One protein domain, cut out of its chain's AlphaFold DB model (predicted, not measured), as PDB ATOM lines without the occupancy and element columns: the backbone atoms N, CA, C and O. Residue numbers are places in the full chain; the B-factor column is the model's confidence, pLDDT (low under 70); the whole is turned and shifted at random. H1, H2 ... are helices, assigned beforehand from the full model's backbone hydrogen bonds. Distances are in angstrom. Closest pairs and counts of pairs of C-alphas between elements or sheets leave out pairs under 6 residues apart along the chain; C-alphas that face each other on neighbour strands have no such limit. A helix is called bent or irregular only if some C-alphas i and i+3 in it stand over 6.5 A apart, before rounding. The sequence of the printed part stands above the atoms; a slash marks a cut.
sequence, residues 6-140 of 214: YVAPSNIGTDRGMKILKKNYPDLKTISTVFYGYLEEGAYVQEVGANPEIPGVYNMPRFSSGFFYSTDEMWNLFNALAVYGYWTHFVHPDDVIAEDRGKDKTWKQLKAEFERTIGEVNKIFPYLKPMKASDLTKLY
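Overview. This is residues 6 to 140 of the 214 residues of an uncharacterized protein of Leptotrichia trevisanii (UniProt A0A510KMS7). Helices are set round a body of loops: H1 lies at one end, H2, H3 and H4 are gathered at the other end, and H5 lies between them at one side. The long stretch of residues 25 to 70, which has no named element, passes through the body from the end with H1 to the end with H4, and short strand-like pairings tie it to itself and to residues 89 to 90. The printed part has 135 residues with five named helices, in the order H1, H2, H3, H4, H5, and no named strand. The class is all helix, though the helices hold 54 of the 135 printed residues, under half. The whole is compact, with a radius of gyration of the C-alphas of 15.8 A and spans of 43 by 35 by 24 A.

Along the chain. H1 is residues 15 to 24, 14.3 A from first to last C-alpha, and begins with C-alpha 15 at (57.381, 2.204, -33.877). H2 is residues 71 to 84, 19.8 A long. H3 is residues 93 to 96, 6.5 A long; it is only just irregular, with C-alphas 93 and 96 6.54 A apart. H4, the longest helix, is residues 107 to 124 and is 25.7 A long, with C-alpha 107 at (33.176, 27.510, -21.842). H5 is residues 133 to 140, 10.3 A long, and ends with C-alpha 140 at (37.593, 0.180, -41.981).

Arrangement. H1 touches no helix and is apart from H2, H3, H4 and H5. In the long link after H1, residues 58 to 59 pair in parallel with residues 30 to 31 and antiparallel with residues 49 to 50. Residues 64 to 65 pair in parallel with residues 89 to 90. H2 and H4 are close but not clearly touching; their closest C-alphas, those of Met 74 and Thr 117, are 7.4 A apart. They run the same way at a steep tilt of 39 degrees. H3 and H4 are close but not clearly touching, with the closest C-alphas, those of Val 96 and Trp 107, 5.4 A apart. H2 and H3 are apart, and H5 is apart from H2, H3 and H4. In H1, H2, H4 and H5 every O i to N i+4 pair is within hydrogen-bond range; H3 is too short for such a pair, and its 1 pair of O i and N i+3 is not within range.

Size, cuts and confidence. The C-alphas farthest apart, those of Pro 55 and Thr 106, are 44.0 A from each other. The printed part has no cut. The link from H1 to H2, of 46 residues, is long; the other links are short. The mean pLDDT of the printed part is 93.3, and no printed residue is under 70.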
ATOM      1  N   TYR A   6      44.961   3.218 -28.855       97.31
ATOM      2  CA  TYR A   6      46.030   3.973 -28.220       97.31
ATOM      3  C   TYR A   6      46.228   5.322 -28.915       97.31
ATOM      4  O   TYR A   6      46.163   5.404 -30.141       97.31
ATOM      5  N   VAL A   7      46.488   6.360 -28.124       96.81
ATOM      6  CA  VAL A   7      46.899   7.694 -28.578       96.81
ATOM      7  C   VAL A   7      48.202   8.003 -27.857       96.81
ATOM      8  O   VAL A   7      48.264   7.865 -26.633       96.81
ATOM      9  N   ALA A   8      49.243   8.372 -28.599       96.44
ATOM     10  CA  ALA A   8      50.524   8.679 -27.987       96.44
ATOM     11  C   ALA A   8      50.426   9.974 -27.151       96.44
ATOM     12  O   ALA A   8      49.919  10.979 -27.663       96.44
ATOM     13  N   PRO A   9      50.878   9.986 -25.881       94.88
ATOM     14  CA  PRO A   9      50.928  11.201 -25.072       94.88
ATOM     15  C   PRO A   9      51.708  12.307 -25.781       94.88
ATOM     16  O   PRO A   9      52.753  12.049 -26.375       94.88
ATOM     17  N   SER A  10      51.174  13.529 -25.758       92.25
ATOM     18  CA  SER A  10      51.731  14.683 -26.487       92.25
ATOM     19  C   SER A  10      51.918  14.452 -27.993       92.25
ATOM     20  O   SER A  10      52.639  15.192 -28.649       92.25
ATOM     21  N   ASN A  11      51.261  13.433 -28.552       95.12
ATOM     22  CA  ASN A  11      51.474  12.918 -29.901       95.12
ATOM     23  C   ASN A  11      52.885  12.370 -30.170       95.12
ATOM     24  O   ASN A  11      53.206  12.127 -31.328       95.12
ATOM     25  N   ILE A  12      53.714  12.136 -29.149       96.44
ATOM     26  CA  ILE A  12      55.106  11.693 -29.308       96.44
ATOM     27  C   ILE A  12      55.196  10.174 -29.199       96.44
ATOM     28  O   ILE A  12      54.728   9.575 -28.229       96.44
ATOM     29  N   GLY A  13      55.837   9.528 -30.172       95.31
ATOM     30  CA  GLY A  13      55.915   8.071 -30.212       95.31
ATOM     31  C   GLY A  13      56.937   7.520 -31.199       95.31
ATOM     32  O   GLY A  13      57.482   8.233 -32.032       95.31
ATOM     33  N   THR A  14      57.199   6.216 -31.094       95.38
ATOM     34  CA  THR A  14      58.092   5.477 -32.001       95.38
ATOM     35  C   THR A  14      57.497   4.113 -32.330       95.38
ATOM     36  O   THR A  14      56.809   3.521 -31.493       95.38
ATOM     37  N   ASP A  15      57.838   3.548 -33.490       95.00
ATOM     38  CA  ASP A  15      57.381   2.204 -33.877       95.00
ATOM     39  C   ASP A  15      57.811   1.133 -32.876       95.00
ATOM     40  O   ASP A  15      57.062   0.203 -32.581       95.00
ATOM     41  N   ARG A  16      59.001   1.285 -32.280       96.44
ATOM     42  CA  ARG A  16      59.463   0.406 -31.199       96.44
ATOM     43  C   ARG A  16      58.509   0.447 -30.004       96.44
ATOM     44  O   ARG A  16      58.156  -0.609 -29.481       96.44
ATOM     45  N   GLY A  17      58.088   1.640 -29.580       96.50
ATOM     46  CA  GLY A  17      57.114   1.809 -28.501       96.50
ATOM     47  C   GLY A  17      55.775   1.153 -28.838       96.50
ATOM     48  O   GLY A  17      55.246   0.378 -28.040       96.50
ATOM     49  N   MET A  18      55.279   1.368 -30.056       97.25
ATOM     50  CA  MET A  18      54.019   0.781 -30.521       97.25
ATOM     51  C   MET A  18      54.081  -0.754 -30.604       97.25
ATOM     52  O   MET A  18      53.140  -1.434 -30.186       97.25
ATOM     53  N   LYS A  19      55.209  -1.330 -31.044       97.75
ATOM     54  CA  LYS A  19      55.451  -2.787 -31.046       97.75
ATOM     55  C   LYS A  19      55.416  -3.365 -29.629       97.75
ATOM     56  O   LYS A  19      54.799  -4.407 -29.400       97.75
ATOM     57  N   ILE A  20      56.032  -2.680 -28.661       97.44
ATOM     58  CA  ILE A  20      55.994  -3.079 -27.245       97.44
ATOM     59  C   ILE A  20      54.563  -3.005 -26.701       97.44
ATOM     60  O   ILE A  20      54.128  -3.937 -26.021       97.44
ATOM     61  N   LEU A  21      53.810  -1.950 -27.026       97.00
ATOM     62  CA  LEU A  21      52.403  -1.830 -26.641       97.00
ATOM     63  C   LEU A  21      51.579  -2.992 -27.196       97.00
ATOM     64  O   LEU A  21      50.910  -3.670 -26.424       97.00
ATOM     65  N   LYS A  22      51.680  -3.296 -28.494       97.38
ATOM     66  CA  LYS A  22      50.960  -4.425 -29.103       97.38
ATOM     67  C   LYS A  22      51.316  -5.766 -28.460       97.38
ATOM     68  O   LYS A  22      50.427  -6.580 -28.224       97.38
ATOM     69  N   LYS A  23      52.596  -5.995 -28.147       97.06
ATOM     70  CA  LYS A  23      53.051  -7.221 -27.474       97.06
ATOM     71  C   LYS A  23      52.379  -7.410 -26.109       97.06
ATOM     72  O   LYS A  23      52.000  -8.527 -25.775       97.06
ATOM     73  N   ASN A  24      52.236  -6.335 -25.333       97.31
ATOM     74  CA  ASN A  24      51.650  -6.383 -23.987       97.31
ATOM     75  C   ASN A  24      50.119  -6.246 -23.981       97.31
ATOM     76  O   ASN A  24      49.462  -6.694 -23.044       97.31
ATOM     77  N   TYR A  25      49.545  -5.676 -25.043       97.50
ATOM     78  CA  TYR A  25      48.109  -5.530 -25.247       97.50
ATOM     79  C   TYR A  25      47.694  -6.153 -26.588       97.50
ATOM     80  O   TYR A  25      47.474  -5.435 -27.566       97.50
ATOM     81  N   PRO A  26      47.538  -7.489 -26.658       96.31
ATOM     82  CA  PRO A  26      47.215  -8.183 -27.906       96.31
ATOM     83  C   PRO A  26      45.891  -7.744 -28.549       96.31
ATOM     84  O   PRO A  26      45.739  -7.843 -29.767       96.31
ATOM     85  N   ASP A  27      44.958  -7.210 -27.756       97.06
ATOM     86  CA  ASP A  27      43.674  -6.666 -28.217       97.06
ATOM     87  C   ASP A  27      43.791  -5.284 -28.899       97.06
ATOM     88  O   ASP A  27      42.822  -4.826 -29.514       97.06
ATOM     89  N   LEU A  28      44.959  -4.628 -28.835       98.00
ATOM     90  CA  LEU A  28      45.209  -3.337 -29.477       98.00
ATOM     91  C   LEU A  28      45.121  -3.503 -30.992       98.00
ATOM     92  O   LEU A  28      45.876  -4.278 -31.583       98.00
ATOM     93  N   LYS A  29      44.197  -2.772 -31.617       98.12
ATOM     94  CA  LYS A  29      44.005  -2.763 -33.076       98.12
ATOM     95  C   LYS A  29      44.047  -1.368 -33.679       98.12
ATOM     96  O   LYS A  29      44.149  -1.267 -34.891       98.12
ATOM     97  N   THR A  30      43.998  -0.319 -32.864       98.25
ATOM     98  CA  THR A  30      43.930   1.063 -33.342       98.25
ATOM     99  C   THR A  30      45.042   1.893 -32.723       98.25
ATOM    100  O   THR A  30      45.121   1.993 -31.498       98.25
ATOM    101  N   ILE A  31      45.844   2.555 -33.549       97.94
ATOM    102  CA  ILE A  31      46.681   3.677 -33.122       97.94
ATOM    103  C   ILE A  31      46.079   4.940 -33.732       97.94
ATOM    104  O   ILE A  31      45.890   5.014 -34.940       97.94
ATOM    105  N   SER A  32      45.722   5.901 -32.887       96.56
ATOM    106  CA  SER A  32      44.928   7.080 -33.240       96.56
ATOM    107  C   SER A  32      45.659   8.363 -32.853       96.56
ATOM    108  O   SER A  32      45.076   9.240 -32.214       96.56
ATOM    109  N   THR A  33      46.948   8.452 -33.191       95.81
ATOM    110  CA  THR A  33      47.756   9.644 -32.900       95.81
ATOM    111  C   THR A  33      47.443  10.731 -33.937       95.81
ATOM    112  O   THR A  33      46.283  11.130 -34.040       95.81
ATOM    113  N   VAL A  34      48.404  11.219 -34.722       95.19
ATOM    114  CA  VAL A  34      48.191  12.380 -35.600       95.19
ATOM    115  C   VAL A  34      48.453  12.063 -37.064       95.19
ATOM    116  O   VAL A  34      49.310  11.247 -37.390       95.19
ATOM    117  N   PHE A  35      47.699  12.724 -37.942       94.50
ATOM    118  CA  PHE A  35      47.908  12.666 -39.391       94.50
ATOM    119  C   PHE A  35      48.968  13.678 -39.856       94.50
ATOM    120  O   PHE A  35      49.605  13.491 -40.881       94.50
ATOM    121  N   TYR A  36      49.180  14.746 -39.086       90.50
ATOM    122  CA  TYR A  36      50.174  15.787 -39.344       90.50
ATOM    123  C   TYR A  36      50.773  16.276 -38.022       90.50
ATOM    124  O   TYR A  36      50.105  16.270 -36.985       90.50
ATOM    125  N   GLY A  37      52.037  16.695 -38.051       89.56
ATOM    126  CA  GLY A  37      52.767  17.189 -36.886       89.56
ATOM    127  C   GLY A  37      54.249  17.402 -37.193       89.56
ATOM    128  O   GLY A  37      54.717  17.042 -38.272       89.56
ATOM    129  N   TYR A  38      54.973  17.980 -36.237       91.56
ATOM    130  CA  TYR A  38      56.402  18.268 -36.351       91.56
ATOM    131  C   TYR A  38      57.224  17.011 -36.045       91.56
ATOM    132  O   TYR A  38      57.324  16.575 -34.894       91.56
ATOM    133  N   LEU A  39      57.784  16.388 -37.086       91.94
ATOM    134  CA  LEU A  39      58.571  15.155 -36.957       91.94
ATOM    135  C   LEU A  39      59.844  15.386 -36.134       91.94
ATOM    136  O   LEU A  39      60.249  14.520 -35.362       91.94
ATOM    137  N   GLU A  40      60.441  16.569 -36.262       93.19
ATOM    138  CA  GLU A  40      61.600  17.026 -35.499       93.19
ATOM    139  C   GLU A  40      61.333  17.118 -33.988       93.19
ATOM    140  O   GLU A  40      62.255  16.937 -33.196       93.19
ATOM    141  N   GLU A  41      60.073  17.307 -33.583       93.38
ATOM    142  CA  GLU A  41      59.632  17.296 -32.180       93.38
ATOM    143  C   GLU A  41      59.208  15.892 -31.706       93.38
ATOM    144  O   GLU A  41      58.770  15.703 -30.571       93.38
ATOM    145  N   GLY A  42      59.347  14.879 -32.568       93.88
ATOM    146  CA  GLY A  42      59.023  13.488 -32.263       93.88
ATOM    147  C   GLY A  42      57.554  13.119 -32.466       93.88
ATOM    148  O   GLY A  42      57.120  12.086 -31.946       93.88
ATOM    149  N   ALA A  43      56.782  13.925 -33.206       96.25
ATOM    150  CA  ALA A  43      55.393  13.609 -33.515       96.25
ATOM    151  C   ALA A  43      55.277  12.251 -34.228       96.25
ATOM    152  O   ALA A  43      55.908  12.000 -35.255       96.25
ATOM    153  N   TYR A  44      54.422  11.375 -33.705       96.75
ATOM    154  CA  TYR A  44      54.113  10.087 -34.309       96.75
ATOM    155  C   TYR A  44      53.032  10.266 -35.375       96.75
ATOM    156  O   TYR A  44      51.836  10.079 -35.123       96.75
ATOM    157  N   VAL A  45      53.485  10.700 -36.551       96.06
ATOM    158  CA  VAL A  45      52.672  10.950 -37.744       96.06
ATOM    159  C   VAL A  45      52.407   9.643 -38.486       96.06
ATOM    160  O   VAL A  45      53.296   8.805 -38.625       96.06
ATOM    161  N   GLN A  46      51.166   9.450 -38.933       94.56
ATOM    162  CA  GLN A  46      50.710   8.183 -39.494       94.56
ATOM    163  C   GLN A  46      49.756   8.407 -40.668       94.56
ATOM    164  O   GLN A  46      48.812   9.188 -40.554       94.56
ATOM    165  N   GLU A  47      49.939   7.640 -41.740       93.94
ATOM    166  CA  GLU A  47      48.922   7.482 -42.785       93.94
ATOM    167  C   GLU A  47      47.771   6.594 -42.303       93.94
ATOM    168  O   GLU A  47      47.957   5.739 -41.431       93.94
ATOM    169  N   VAL A  48      46.583   6.781 -42.879       96.00
ATOM    170  CA  VAL A  48      45.399   5.956 -42.594       96.00
ATOM    171  C   VAL A  48      45.563   4.564 -43.208       96.00
ATOM    172  O   VAL A  48      45.915   4.443 -44.377       96.00
ATOM    173  N   GLY A  49      45.232   3.516 -42.452       95.94
ATOM    174  CA  GLY A  49      45.164   2.143 -42.965       95.94
ATOM    175  C   GLY A  49      45.934   1.138 -42.118       95.94
ATOM    176  O   GLY A  49      46.204   1.376 -40.937       95.94
ATOM    177  N   ALA A  50      46.262  -0.015 -42.702       96.56
ATOM    178  CA  ALA A  50      47.048  -1.038 -42.023       96.56
ATOM    179  C   ALA A  50      48.421  -0.486 -41.603       96.56
ATOM    180  O   ALA A  50      49.137   0.120 -42.398       96.56
ATOM    181  N   ASN A  51      48.807  -0.708 -40.345       96.50
ATOM    182  CA  ASN A  51      50.120  -0.301 -39.869       96.50
ATOM    183  C   ASN A  51      51.196  -1.200 -40.519       96.50
ATOM    184  O   ASN A  51      51.151  -2.419 -40.319       96.50
ATOM    185  N   PRO A  52      52.167  -0.631 -41.261       94.75
ATOM    186  CA  PRO A  52      53.160  -1.420 -41.995       94.75
ATOM    187  C   PRO A  52      54.113  -2.189 -41.067       94.75
ATOM    188  O   PRO A  52      54.636  -3.237 -41.432       94.75
ATOM    189  N   GLU A  53      54.296  -1.699 -39.843       94.69
ATOM    190  CA  GLU A  53      55.256  -2.216 -38.872       94.69
ATOM    191  C   GLU A  53      54.646  -3.210 -37.875       94.69
ATOM    192  O   GLU A  53      55.375  -3.938 -37.193       94.69
ATOM    193  N   ILE A  54      53.315  -3.223 -37.728       96.62
ATOM    194  CA  ILE A  54      52.620  -3.967 -36.673       96.62
ATOM    195  C   ILE A  54      51.403  -4.705 -37.250       96.62
ATOM    196  O   ILE A  54      50.308  -4.141 -37.327       96.62
ATOM    197  N   PRO A  55      51.550  -6.000 -37.588       94.25
ATOM    198  CA  PRO A  55      50.471  -6.795 -38.160       94.25
ATOM    199  C   PRO A  55      49.183  -6.779 -37.327       94.25
ATOM    200  O   PRO A  55      49.184  -6.976 -36.106       94.25
ATOM    201  N   GLY A  56      48.055  -6.572 -38.010       93.94
ATOM    202  CA  GLY A  56      46.723  -6.551 -37.398       93.94
ATOM    203  C   GLY A  56      46.409  -5.294 -36.578       93.94
ATOM    204  O   GLY A  56      45.384  -5.274 -35.892       93.94
ATOM    205  N   VAL A  57      47.264  -4.271 -36.633       97.50
ATOM    206  CA  VAL A  57      47.007  -2.926 -36.107       97.50
ATOM    207  C   VAL A  57      46.775  -1.974 -37.273       97.50
ATOM    208  O   VAL A  57      47.376  -2.116 -38.331       97.50
ATOM    209  N   TYR A  58      45.880  -1.019 -37.072       98.00
ATOM    210  CA  TYR A  58      45.528   0.018 -38.024       98.00
ATOM    211  C   TYR A  58      45.835   1.390 -37.445       98.00
ATOM    212  O   TYR A  58      45.589   1.663 -36.265       98.00
ATOM    213  N   ASN A  59      46.339   2.254 -38.309       97.62
ATOM    214  CA  ASN A  59      46.512   3.667 -38.066       97.62
ATOM    215  C   ASN A  59      45.202   4.372 -38.426       97.62
ATOM    216  O   ASN A  59      44.751   4.332 -39.569       97.62
ATOM    217  N   MET A  60      44.588   4.999 -37.429       97.12
ATOM    218  CA  MET A  60      43.348   5.764 -37.547       97.12
ATOM    219  C   MET A  60      43.557   7.129 -36.879       97.12
ATOM    220  O   MET A  60      42.958   7.387 -35.833       97.12
ATOM    221  N   PRO A  61      44.466   7.972 -37.403       96.06
ATOM    222  CA  PRO A  61      44.836   9.238 -36.778       96.06
ATOM    223  C   PRO A  61      43.637  10.178 -36.628       96.06
ATOM    224  O   PRO A  61      42.627  10.038 -37.324       96.06
ATOM    225  N   ARG A  62      43.753  11.160 -35.728       93.25
ATOM    226  CA  ARG A  62      42.808  12.284 -35.659       93.25
ATOM    227  C   ARG A  62      43.075  13.301 -36.770       93.25
ATOM    228  O   ARG A  62      44.230  13.527 -37.129       93.25
ATOM    229  N   PHE A  63      42.020  13.973 -37.225       91.81
ATOM    230  CA  PHE A  63      42.125  15.063 -38.208       91.81
ATOM    231  C   PHE A  63      41.872  16.449 -37.609       91.81
ATOM    232  O   PHE A  63      42.353  17.449 -38.140       91.81
ATOM    233  N   SER A  64      41.148  16.514 -36.490       92.06
ATOM    234  CA  SER A  64      40.877  17.755 -35.763       92.06
ATOM    235  C   SER A  64      40.852  17.539 -34.252       92.06
ATOM    236  O   SER A  64      40.792  16.398 -33.771       92.06
ATOM    237  N   SER A  65      40.915  18.634 -33.492       92.19
ATOM    238  CA  SER A  65      40.904  18.587 -32.031       92.19
ATOM    239  C   SER A  65      40.404  19.868 -31.369       92.19
ATOM    240  O   SER A  65      40.500  20.931 -31.964       92.19
ATOM    241  N   GLY A  66      39.977  19.768 -30.110       92.44
ATOM    242  CA  GLY A  66      39.556  20.905 -29.290       92.44
ATOM    243  C   GLY A  66      38.103  21.323 -29.527       92.44
ATOM    244  O   GLY A  66      37.349  20.649 -30.212       92.44
ATOM    245  N   PHE A  67      37.691  22.440 -28.928       94.06
ATOM    246  CA  PHE A  67      36.285  22.882 -28.941       94.06
ATOM    247  C   PHE A  67      36.028  24.128 -29.791       94.06
ATOM    248  O   PHE A  67      34.881  24.536 -29.957       94.06
ATOM    249  N   PHE A  68      37.083  24.762 -30.297       91.88
ATOM    250  CA  PHE A  68      36.943  25.992 -31.057       91.88
ATOM    251  C   PHE A  68      36.513  25.708 -32.498       91.88
ATOM    252  O   PHE A  68      36.734  24.629 -33.038       91.88
ATOM    253  N   TYR A  69      35.892  26.705 -33.118       94.38
ATOM    254  CA  TYR A  69      35.509  26.674 -34.520       94.38
ATOM    255  C   TYR A  69      36.492  27.508 -35.339       94.38
ATOM    256  O   TYR A  69      36.781  28.661 -35.003       94.38
ATOM    257  N   SER A  70      36.946  26.964 -36.465       92.44
ATOM    258  CA  SER A  70      37.660  27.716 -37.492       92.44
ATOM    259  C   SER A  70      37.329  27.194 -38.888       92.44
ATOM    260  O   SER A  70      37.033  26.015 -39.081       92.44
ATOM    261  N   THR A  71      37.373  28.077 -39.885       93.50
ATOM    262  CA  THR A  71      37.138  27.696 -41.286       93.50
ATOM    263  C   THR A  71      38.195  26.728 -41.804       93.50
ATOM    264  O   THR A  71      37.862  25.828 -42.572       93.50
ATOM    265  N   ASP A  72      39.437  26.865 -41.343       91.44
ATOM    266  CA  ASP A  72      40.549  26.007 -41.755       91.44
ATOM    267  C   ASP A  72      40.390  24.585 -41.203       91.44
ATOM    268  O   ASP A  72      40.621  23.606 -41.914       91.44
ATOM    269  N   GLU A  73      39.908  24.432 -39.966       89.56
ATOM    270  CA  GLU A  73      39.592  23.110 -39.418       89.56
ATOM    271  C   GLU A  73      38.403  22.461 -40.108       89.56
ATOM    272  O   GLU A  73      38.452  21.262 -40.380       89.56
ATOM    273  N   MET A  74      37.361  23.234 -40.426       94.88
ATOM    274  CA  MET A  74      36.231  22.721 -41.203       94.88
ATOM    275  C   MET A  74      36.691  22.250 -42.585       94.88
ATOM    276  O   MET A  74      36.297  21.173 -43.032       94.88
ATOM    277  N   TRP A  75      37.579  23.007 -43.237       92.25
ATOM    278  CA  TRP A  75      38.182  22.612 -44.507       92.25
ATOM    279  C   TRP A  75      38.977  21.307 -44.382       92.25
ATOM    280  O   TRP A  75      38.751  20.370 -45.150       92.25
ATOM    281  N   ASN A  76      39.861  21.196 -43.388       89.31
ATOM    282  CA  ASN A  76      40.651  19.983 -43.153       89.31
ATOM    283  C   ASN A  76      39.767  18.766 -42.850       89.31
ATOM    284  O   ASN A  76      39.990  17.683 -43.392       89.31
ATOM    285  N   LEU A  77      38.724  18.949 -42.039       93.00
ATOM    286  CA  LEU A  77      37.742  17.919 -41.713       93.00
ATOM    287  C   LEU A  77      37.026  17.415 -42.971       93.00
ATOM    288  O   LEU A  77      36.934  16.205 -43.185       93.00
ATOM    289  N   PHE A  78      36.539  18.316 -43.827       93.00
ATOM    290  CA  PHE A  78      35.835  17.931 -45.052       93.00
ATOM    291  C   PHE A  78      36.743  17.224 -46.052       93.00
ATOM    292  O   PHE A  78      36.299  16.270 -46.691       93.00
ATOM    293  N   ASN A  79      38.012  17.624 -46.147       91.12
ATOM    294  CA  ASN A  79      38.991  16.896 -46.952       91.12
ATOM    295  C   ASN A  79      39.224  15.481 -46.408       91.12
ATOM    296  O   ASN A  79      39.199  14.525 -47.180       91.12
ATOM    297  N   ALA A  80      39.359  15.318 -45.089       89.81
ATOM    298  CA  ALA A  80      39.489  13.997 -44.481       89.81
ATOM    299  C   ALA A  80      38.264  13.108 -44.761       89.81
ATOM    300  O   ALA A  80      38.420  11.950 -45.147       89.81
ATOM    301  N   LEU A  81      37.048  13.652 -44.656       91.81
ATOM    302  CA  LEU A  81      35.822  12.932 -45.012       91.81
ATOM    303  C   LEU A  81      35.773  12.552 -46.495       91.81
ATOM    304  O   LEU A  81      35.373  11.437 -46.818       91.81
ATOM    305  N   ALA A  82      36.179  13.453 -47.391       89.81
ATOM    306  CA  ALA A  82      36.171  13.206 -48.829       89.81
ATOM    307  C   ALA A  82      37.161  12.108 -49.245       89.81
ATOM    308  O   ALA A  82      36.862  11.336 -50.155       89.81
ATOM    309  N   VAL A  83      38.318  12.030 -48.580       90.31
ATOM    310  CA  VAL A  83      39.372  11.052 -48.889       90.31
ATOM    311  C   VAL A  83      39.133   9.718 -48.182       90.31
ATOM    312  O   VAL A  83      39.226   8.666 -48.808       90.31
ATOM    313  N   TYR A  84      38.807   9.741 -46.887       91.12
ATOM    314  CA  TYR A  84      38.794   8.541 -46.044       91.12
ATOM    315  C   TYR A  84      37.395   8.047 -45.670       91.12
ATOM    316  O   TYR A  84      37.257   6.931 -45.166       91.12
ATOM    317  N   GLY A  85      36.353   8.855 -45.879       90.12
ATOM    318  CA  GLY A  85      34.974   8.490 -45.546       90.12
ATOM    319  C   GLY A  85      34.667   8.439 -44.045       90.12
ATOM    320  O   GLY A  85      33.590   7.982 -43.665       90.12
ATOM    321  N   TYR A  86      35.579   8.899 -43.182       92.50
ATOM    322  CA  TYR A  86      35.361   9.007 -41.740       92.50
ATOM    323  C   TYR A  86      35.996  10.276 -41.167       92.50
ATOM    324  O   TYR A  86      36.869  10.891 -41.775       92.50
ATOM    325  N   TRP A  87      35.563  10.641 -39.963       93.12
ATOM    326  CA  TRP A  87      36.149  11.723 -39.186       93.12
ATOM    327  C   TRP A  87      36.375  11.277 -37.740       93.12
ATOM    328  O   TRP A  87      35.483  10.731 -37.090       93.12
ATOM    329  N   THR A  88      37.588  11.507 -37.251       93.44
ATOM    330  CA  THR A  88      38.011  11.327 -35.860       93.44
ATOM    331  C   THR A  88      38.383  12.687 -35.283       93.44
ATOM    332  O   THR A  88      39.165  13.448 -35.865       93.44
ATOM    333  N   HIS A  89      37.822  12.981 -34.116       93.69
ATOM    334  CA  HIS A  89      38.020  14.232 -33.400       93.69
ATOM    335  C   HIS A  89      38.500  13.950 -31.984       93.69
ATOM    336  O   HIS A  89      38.050  12.993 -31.349       93.69
ATOM    337  N   PHE A  90      39.416  14.774 -31.496       92.62
ATOM    338  CA  PHE A  90      40.039  14.582 -30.197       92.62
ATOM    339  C   PHE A  90      39.817  15.789 -29.294       92.62
ATOM    340  O   PHE A  90      40.078  16.918 -29.685       92.62
ATOM    341  N   VAL A  91      39.420  15.547 -28.053       92.56
ATOM    342  CA  VAL A  91      39.218  16.600 -27.056       92.56
ATOM    343  C   VAL A  91      39.950  16.241 -25.779       92.56
ATOM    344  O   VAL A  91      40.043  15.061 -25.428       92.56
ATOM    345  N   HIS A  92      40.420  17.251 -25.059       90.81
ATOM    346  CA  HIS A  92      40.790  17.101 -23.665       90.81
ATOM    347  C   HIS A  92      39.699  17.705 -22.773       90.81
ATOM    348  O   HIS A  92      39.216  18.799 -23.057       90.81
ATOM    349  N   PRO A  93      39.309  17.037 -21.673       87.88
ATOM    350  CA  PRO A  93      38.375  17.623 -20.717       87.88
ATOM    351  C   PRO A  93      38.859  18.958 -20.141       87.88
ATOM    352  O   PRO A  93      38.037  19.803 -19.817       87.88
ATOM    353  N   ASP A  94      40.173  19.162 -20.032       87.38
ATOM    354  CA  ASP A  94      40.758  20.398 -19.521       87.38
ATOM    355  C   ASP A  94      40.809  21.550 -20.547       87.38
ATOM    356  O   ASP A  94      40.995  22.697 -20.147       87.38
ATOM    357  N   ASP A  95      40.525  21.306 -21.838       86.88
ATOM    358  CA  ASP A  95      40.459  22.365 -22.869       86.88
ATOM    359  C   ASP A  95      39.428  23.459 -22.541       86.88
ATOM    360  O   ASP A  95      39.523  24.579 -23.035       86.88
ATOM    361  N   VAL A  96      38.412  23.130 -21.740       84.69
ATOM    362  CA  VAL A  96      37.294  24.035 -21.425       84.69
ATOM    363  C   VAL A  96      37.538  24.888 -20.179       84.69
ATOM    364  O   VAL A  96      36.731  25.769 -19.884       84.69
ATOM    365  N   ILE A  97      38.614  24.600 -19.438       82.88
ATOM    366  CA  ILE A  97      39.008  25.306 -18.209       82.88
ATOM    367  C   ILE A  97      40.365  26.001 -18.338       82.88
ATOM    368  O   ILE A  97      40.601  26.975 -17.632       82.88
ATOM    369  N   ALA A  98      41.254  25.507 -19.203       81.56
ATOM    370  CA  ALA A  98      42.595  26.045 -19.378       81.56
ATOM    371  C   ALA A  98      42.589  27.212 -20.378       81.56
ATOM    372  O   ALA A  98      42.233  27.040 -21.546       81.56
ATOM    373  N   GLU A  99      42.978  28.405 -19.917       76.62
ATOM    374  CA  GLU A  99      42.930  29.651 -20.700       76.62
ATOM    375  C   GLU A  99      43.778  29.574 -21.982       76.62
ATOM    376  O   GLU A  99      43.309  29.928 -23.065       76.62
ATOM    377  N   ASP A 100      44.983  29.005 -21.883       80.06
ATOM    378  CA  ASP A 100      45.933  28.823 -22.987       80.06
ATOM    379  C   ASP A 100      45.435  27.835 -24.054       80.06
ATOM    380  O   ASP A 100      45.791  27.929 -25.231       80.06
ATOM    381  N   ARG A 101      44.568  26.897 -23.662       80.25
ATOM    382  CA  ARG A 101      44.010  25.857 -24.539       80.25
ATOM    383  C   ARG A 101      42.677  26.266 -25.162       80.25
ATOM    384  O   ARG A 101      42.377  25.889 -26.295       80.25
ATOM    385  N   GLY A 102      41.901  27.071 -24.439       81.56
ATOM    386  CA  GLY A 102      40.595  27.581 -24.846       81.56
ATOM    387  C   GLY A 102      40.646  28.740 -25.844       81.56
ATOM    388  O   GLY A 102      39.589  29.227 -26.244       81.56
ATOM    389  N   LYS A 103      41.840  29.191 -26.261       85.88
ATOM    390  CA  LYS A 103      42.036  30.364 -27.136       85.88
ATOM    391  C   LYS A 103      41.343  31.621 -26.592       85.88
ATOM    392  O   LYS A 103      40.625  32.291 -27.335       85.88
ATOM    393  N   ASP A 104      41.497  31.881 -25.292       87.38
ATOM    394  CA  ASP A 104      40.878  33.008 -24.574       87.38
ATOM    395  C   ASP A 104      39.335  33.026 -24.609       87.38
ATOM    396  O   ASP A 104      38.696  34.067 -24.427       87.38
ATOM    397  N   LYS A 105      38.695  31.874 -24.854       89.69
ATOM    398  CA  LYS A 105      37.231  31.744 -24.891       89.69
ATOM    399  C   LYS A 105      36.692  31.142 -23.602       89.69
ATOM    400  O   LYS A 105      37.244  30.210 -23.030       89.69
ATOM    401  N   THR A 106      35.521  31.621 -23.197       91.69
ATOM    402  CA  THR A 106      34.741  31.007 -22.117       91.69
ATOM    403  C   THR A 106      34.191  29.642 -22.539       91.69
ATOM    404  O   THR A 106      33.924  29.406 -23.721       91.69
ATOM    405  N   TRP A 107      33.875  28.775 -21.570       91.06
ATOM    406  CA  TRP A 107      33.176  27.510 -21.842       91.06
ATOM    407  C   TRP A 107      31.898  27.702 -22.674       91.06
ATOM    408  O   TRP A 107      31.632  26.936 -23.595       91.06
ATOM    409  N   LYS A 108      31.114  28.754 -22.403       93.69
ATOM    410  CA  LYS A 108      29.884  29.037 -23.160       93.69
ATOM    411  C   LYS A 108      30.169  29.276 -24.648       93.69
ATOM    412  O   LYS A 108      29.389  28.828 -25.485       93.69
ATOM    413  N   GLN A 109      31.266  29.961 -24.969       94.50
ATOM    414  CA  GLN A 109      31.694  30.197 -26.350       94.50
ATOM    415  C   GLN A 109      32.226  28.910 -26.992       94.50
ATOM    416  O   GLN A 109      31.764  28.548 -28.069       94.50
ATOM    417  N   LEU A 110      33.115  28.183 -26.308       94.19
ATOM    418  CA  LEU A 110      33.672  26.911 -26.793       94.19
ATOM    419  C   LEU A 110      32.583  25.867 -27.055       94.19
ATOM    420  O   LEU A 110      32.568  25.227 -28.101       94.19
ATOM    421  N   LYS A 111      31.610  25.736 -26.150       94.62
ATOM    422  CA  LYS A 111      30.458  24.855 -26.346       94.62
ATOM    423  C   LYS A 111      29.673  25.228 -27.605       94.62
ATOM    424  O   LYS A 111      29.361  24.346 -28.398       94.62
ATOM    425  N   ALA A 112      29.360  26.512 -27.788       96.75
ATOM    426  CA  ALA A 112      28.597  26.975 -28.947       96.75
ATOM    427  C   ALA A 112      29.346  26.731 -30.269       96.75
ATOM    428  O   ALA A 112      28.739  26.366 -31.274       96.75
ATOM    429  N   GLU A 113      30.667  26.895 -30.270       96.12
ATOM    430  CA  GLU A 113      31.523  26.634 -31.428       96.12
ATOM    431  C   GLU A 113      31.660  25.142 -31.753       96.12
ATOM    432  O   GLU A 113      31.575  24.748 -32.921       96.12
ATOM    433  N   PHE A 114      31.787  24.293 -30.737       95.62
ATOM    434  CA  PHE A 114      31.797  22.848 -30.928       95.62
ATOM    435  C   PHE A 114      30.439  22.337 -31.433       95.62
ATOM    436  O   PHE A 114      30.377  21.559 -32.385       95.62
ATOM    437  N   GLU A 115      29.331  22.832 -30.870       96.81
ATOM    438  CA  GLU A 115      27.976  22.535 -31.354       96.81
ATOM    439  C   GLU A 115      27.778  22.985 -32.802       96.81
ATOM    440  O   GLU A 115      27.170  22.260 -33.591       96.81
ATOM    441  N   ARG A 116      28.340  24.139 -33.182       97.38
ATOM    442  CA  ARG A 116      28.353  24.601 -34.570       97.38
ATOM    443  C   ARG A 116      29.111  23.633 -35.478       97.38
ATOM    444  O   ARG A 116      28.558  23.232 -36.497       97.38
ATOM    445  N   THR A 117      30.322  23.226 -35.099       95.81
ATOM    446  CA  THR A 117      31.145  22.262 -35.856       95.81
ATOM    447  C   THR A 117      30.371  20.969 -36.119       95.81
ATOM    448  O   THR A 117      30.198  20.556 -37.266       95.81
ATOM    449  N   ILE A 118      29.822  20.358 -35.064       95.06
ATOM    450  CA  ILE A 118      29.037  19.120 -35.164       95.06
ATOM    451  C   ILE A 118      27.759  19.335 -35.987       95.06
ATOM    452  O   ILE A 118      27.394  18.486 -36.803       95.06
ATOM    453  N   GLY A 119      27.081  20.468 -35.798       95.50
ATOM    454  CA  GLY A 119      25.872  20.830 -36.535       95.50
ATOM    455  C   GLY A 119      26.113  20.974 -38.038       95.50
ATOM    456  O   GLY A 119      25.334  20.449 -38.833       95.50
ATOM    457  N   GLU A 120      27.202  21.630 -38.439       95.62
ATOM    458  CA  GLU A 120      27.585  21.775 -39.846       95.62
ATOM    459  C   GLU A 120      27.951  20.424 -40.473       95.62
ATOM    460  O   GLU A 120      27.446  20.100 -41.551       95.62
ATOM    461  N   VAL A 121      28.731  19.588 -39.775       93.88
ATOM    462  CA  VAL A 121      29.063  18.229 -40.238       93.88
ATOM    463  C   VAL A 121      27.801  17.390 -40.432       93.88
ATOM    464  O   VAL A 121      27.617  16.811 -41.500       93.88
ATOM    465  N   ASN A 122      26.895  17.362 -39.453       92.31
ATOM    466  CA  ASN A 122      25.654  16.588 -39.547       92.31
ATOM    467  C   ASN A 122      24.710  17.115 -40.635       92.31
ATOM    468  O   ASN A 122      23.980  16.338 -41.247       92.31
ATOM    469  N   LYS A 123      24.716  18.427 -40.893       91.75
ATOM    470  CA  LYS A 123      23.922  19.035 -41.965       91.75
ATOM    471  C   LYS A 123      24.446  18.648 -43.348       91.75
ATOM    472  O   LYS A 123      23.643  18.374 -44.236       91.75
ATOM    473  N   ILE A 124      25.765  18.652 -43.539       90.06
ATOM    474  CA  ILE A 124      26.403  18.389 -44.841       90.06
ATOM    475  C   ILE A 124      26.511  16.883 -45.112       90.06
ATOM    476  O   ILE A 124      26.280  16.436 -46.235       90.06
ATOM    477  N   PHE A 125      26.799  16.092 -44.079       89.88
ATOM    478  CA  PHE A 125      26.980  14.643 -44.149       89.88
ATOM    479  C   PHE A 125      25.972  13.916 -43.241       89.88
ATOM    480  O   PHE A 125      26.366  13.224 -42.300       89.88
ATOM    481  N   PRO A 126      24.655  14.002 -43.525       87.12
ATOM    482  CA  PRO A 126      23.596  13.469 -42.654       87.12
ATOM    483  C   PRO A 126      23.571  11.936 -42.548       87.12
ATOM    484  O   PRO A 126      22.710  11.366 -41.882       87.12
ATOM    485  N   TYR A 127      24.473  11.257 -43.252       86.94
ATOM    486  CA  TYR A 127      24.626   9.808 -43.280       86.94
ATOM    487  C   TYR A 127      25.796   9.305 -42.423       86.94
ATOM    488  O   TYR A 127      25.980   8.093 -42.311       86.94
ATOM    489  N   LEU A 128      26.577  10.199 -41.806       90.56
ATOM    490  CA  LEU A 128      27.598   9.793 -40.844       90.56
ATOM    491  C   LEU A 128      26.958   9.178 -39.598       90.56
ATOM    492  O   LEU A 128      25.902   9.603 -39.131       90.56
ATOM    493  N   LYS A 129      27.628   8.162 -39.050       91.75
ATOM    494  CA  LYS A 129      27.177   7.434 -37.863       91.75
ATOM    495  C   LYS A 129      28.197   7.609 -36.741       91.75
ATOM    496  O   LYS A 129      29.367   7.284 -36.955       91.75
ATOM    497  N   PRO A 130      27.789   8.073 -35.547       94.12
ATOM    498  CA  PRO A 130      28.689   8.120 -34.405       94.12
ATOM    499  C   PRO A 130      29.074   6.695 -33.997       94.12
ATOM    500  O   PRO A 130      28.225   5.806 -33.913       94.12
ATOM    501  N   MET A 131      30.359   6.464 -33.737       94.88
ATOM    502  CA  MET A 131      30.863   5.153 -33.328       94.88
ATOM    503  C   MET A 131      32.135   5.266 -32.489       94.88
ATOM    504  O   MET A 131      32.834   6.277 -32.516       94.88
ATOM    505  N   LYS A 132      32.454   4.203 -31.746       96.12
ATOM    506  CA  LYS A 132      33.725   4.094 -31.020       96.12
ATOM    507  C   LYS A 132      34.875   3.929 -32.016       96.12
ATOM    508  O   LYS A 132      34.726   3.214 -33.005       96.12
ATOM    509  N   ALA A 133      36.049   4.487 -31.712       95.25
ATOM    510  CA  ALA A 133      37.238   4.376 -32.569       95.25
ATOM    511  C   ALA A 133      37.637   2.915 -32.877       95.25
ATOM    512  O   ALA A 133      38.022   2.576 -33.999       95.25
ATOM    513  N   SER A 134      37.484   2.016 -31.901       96.06
ATOM    514  CA  SER A 134      37.754   0.587 -32.080       96.06
ATOM    515  C   SER A 134      36.752  -0.110 -33.008       96.06
ATOM    516  O   SER A 134      37.123  -1.050 -33.712       96.06
ATOM    517  N   ASP A 135      35.498   0.344 -33.051       96.19
ATOM    518  CA  ASP A 135      34.481  -0.195 -33.958       96.19
ATOM    519  C   ASP A 135      34.634   0.383 -35.369       96.19
ATOM    520  O   ASP A 135      34.540  -0.373 -36.338       96.19
ATOM    521  N   LEU A 136      35.004   1.666 -35.483       95.69
ATOM    522  CA  LEU A 136      35.435   2.275 -36.743       95.69
ATOM    523  C   LEU A 136      36.590   1.493 -37.365       95.69
ATOM    524  O   LEU A 136      36.541   1.166 -38.543       95.69
ATOM    525  N   THR A 137      37.595   1.125 -36.570       96.69
ATOM    526  CA  THR A 137      38.745   0.357 -37.069       96.69
ATOM    527  C   THR A 137      38.307  -0.983 -37.656       96.69
ATOM    528  O   THR A 137      38.681  -1.324 -38.772       96.69
ATOM    529  N   LYS A 138      37.439  -1.733 -36.963       94.69
ATOM    530  CA  LYS A 138      36.896  -3.003 -37.484       94.69
ATOM    531  C   LYS A 138      36.057  -2.809 -38.749       94.69
ATOM    532  O   LYS A 138      35.977  -3.719 -39.575       94.69
ATOM    533  N   LEU A 139      35.352  -1.684 -38.869       93.88
ATOM    534  CA  LEU A 139      34.613  -1.337 -40.078       93.88
ATOM    535  C   LEU A 139      35.581  -1.037 -41.227       93.88
ATOM    536  O   LEU A 139      35.431  -1.631 -42.289       93.88
ATOM    537  N   TYR A 140      36.597  -0.211 -40.987       94.44
ATOM    538  CA  TYR A 140      37.593   0.180 -41.981       94.44
ATOM    539  C   TYR A 140      38.386  -1.024 -42.504       94.44
ATOM    540  O   TYR A 140      38.439  -1.234 -43.709       94.44
TER     541      TYR A 140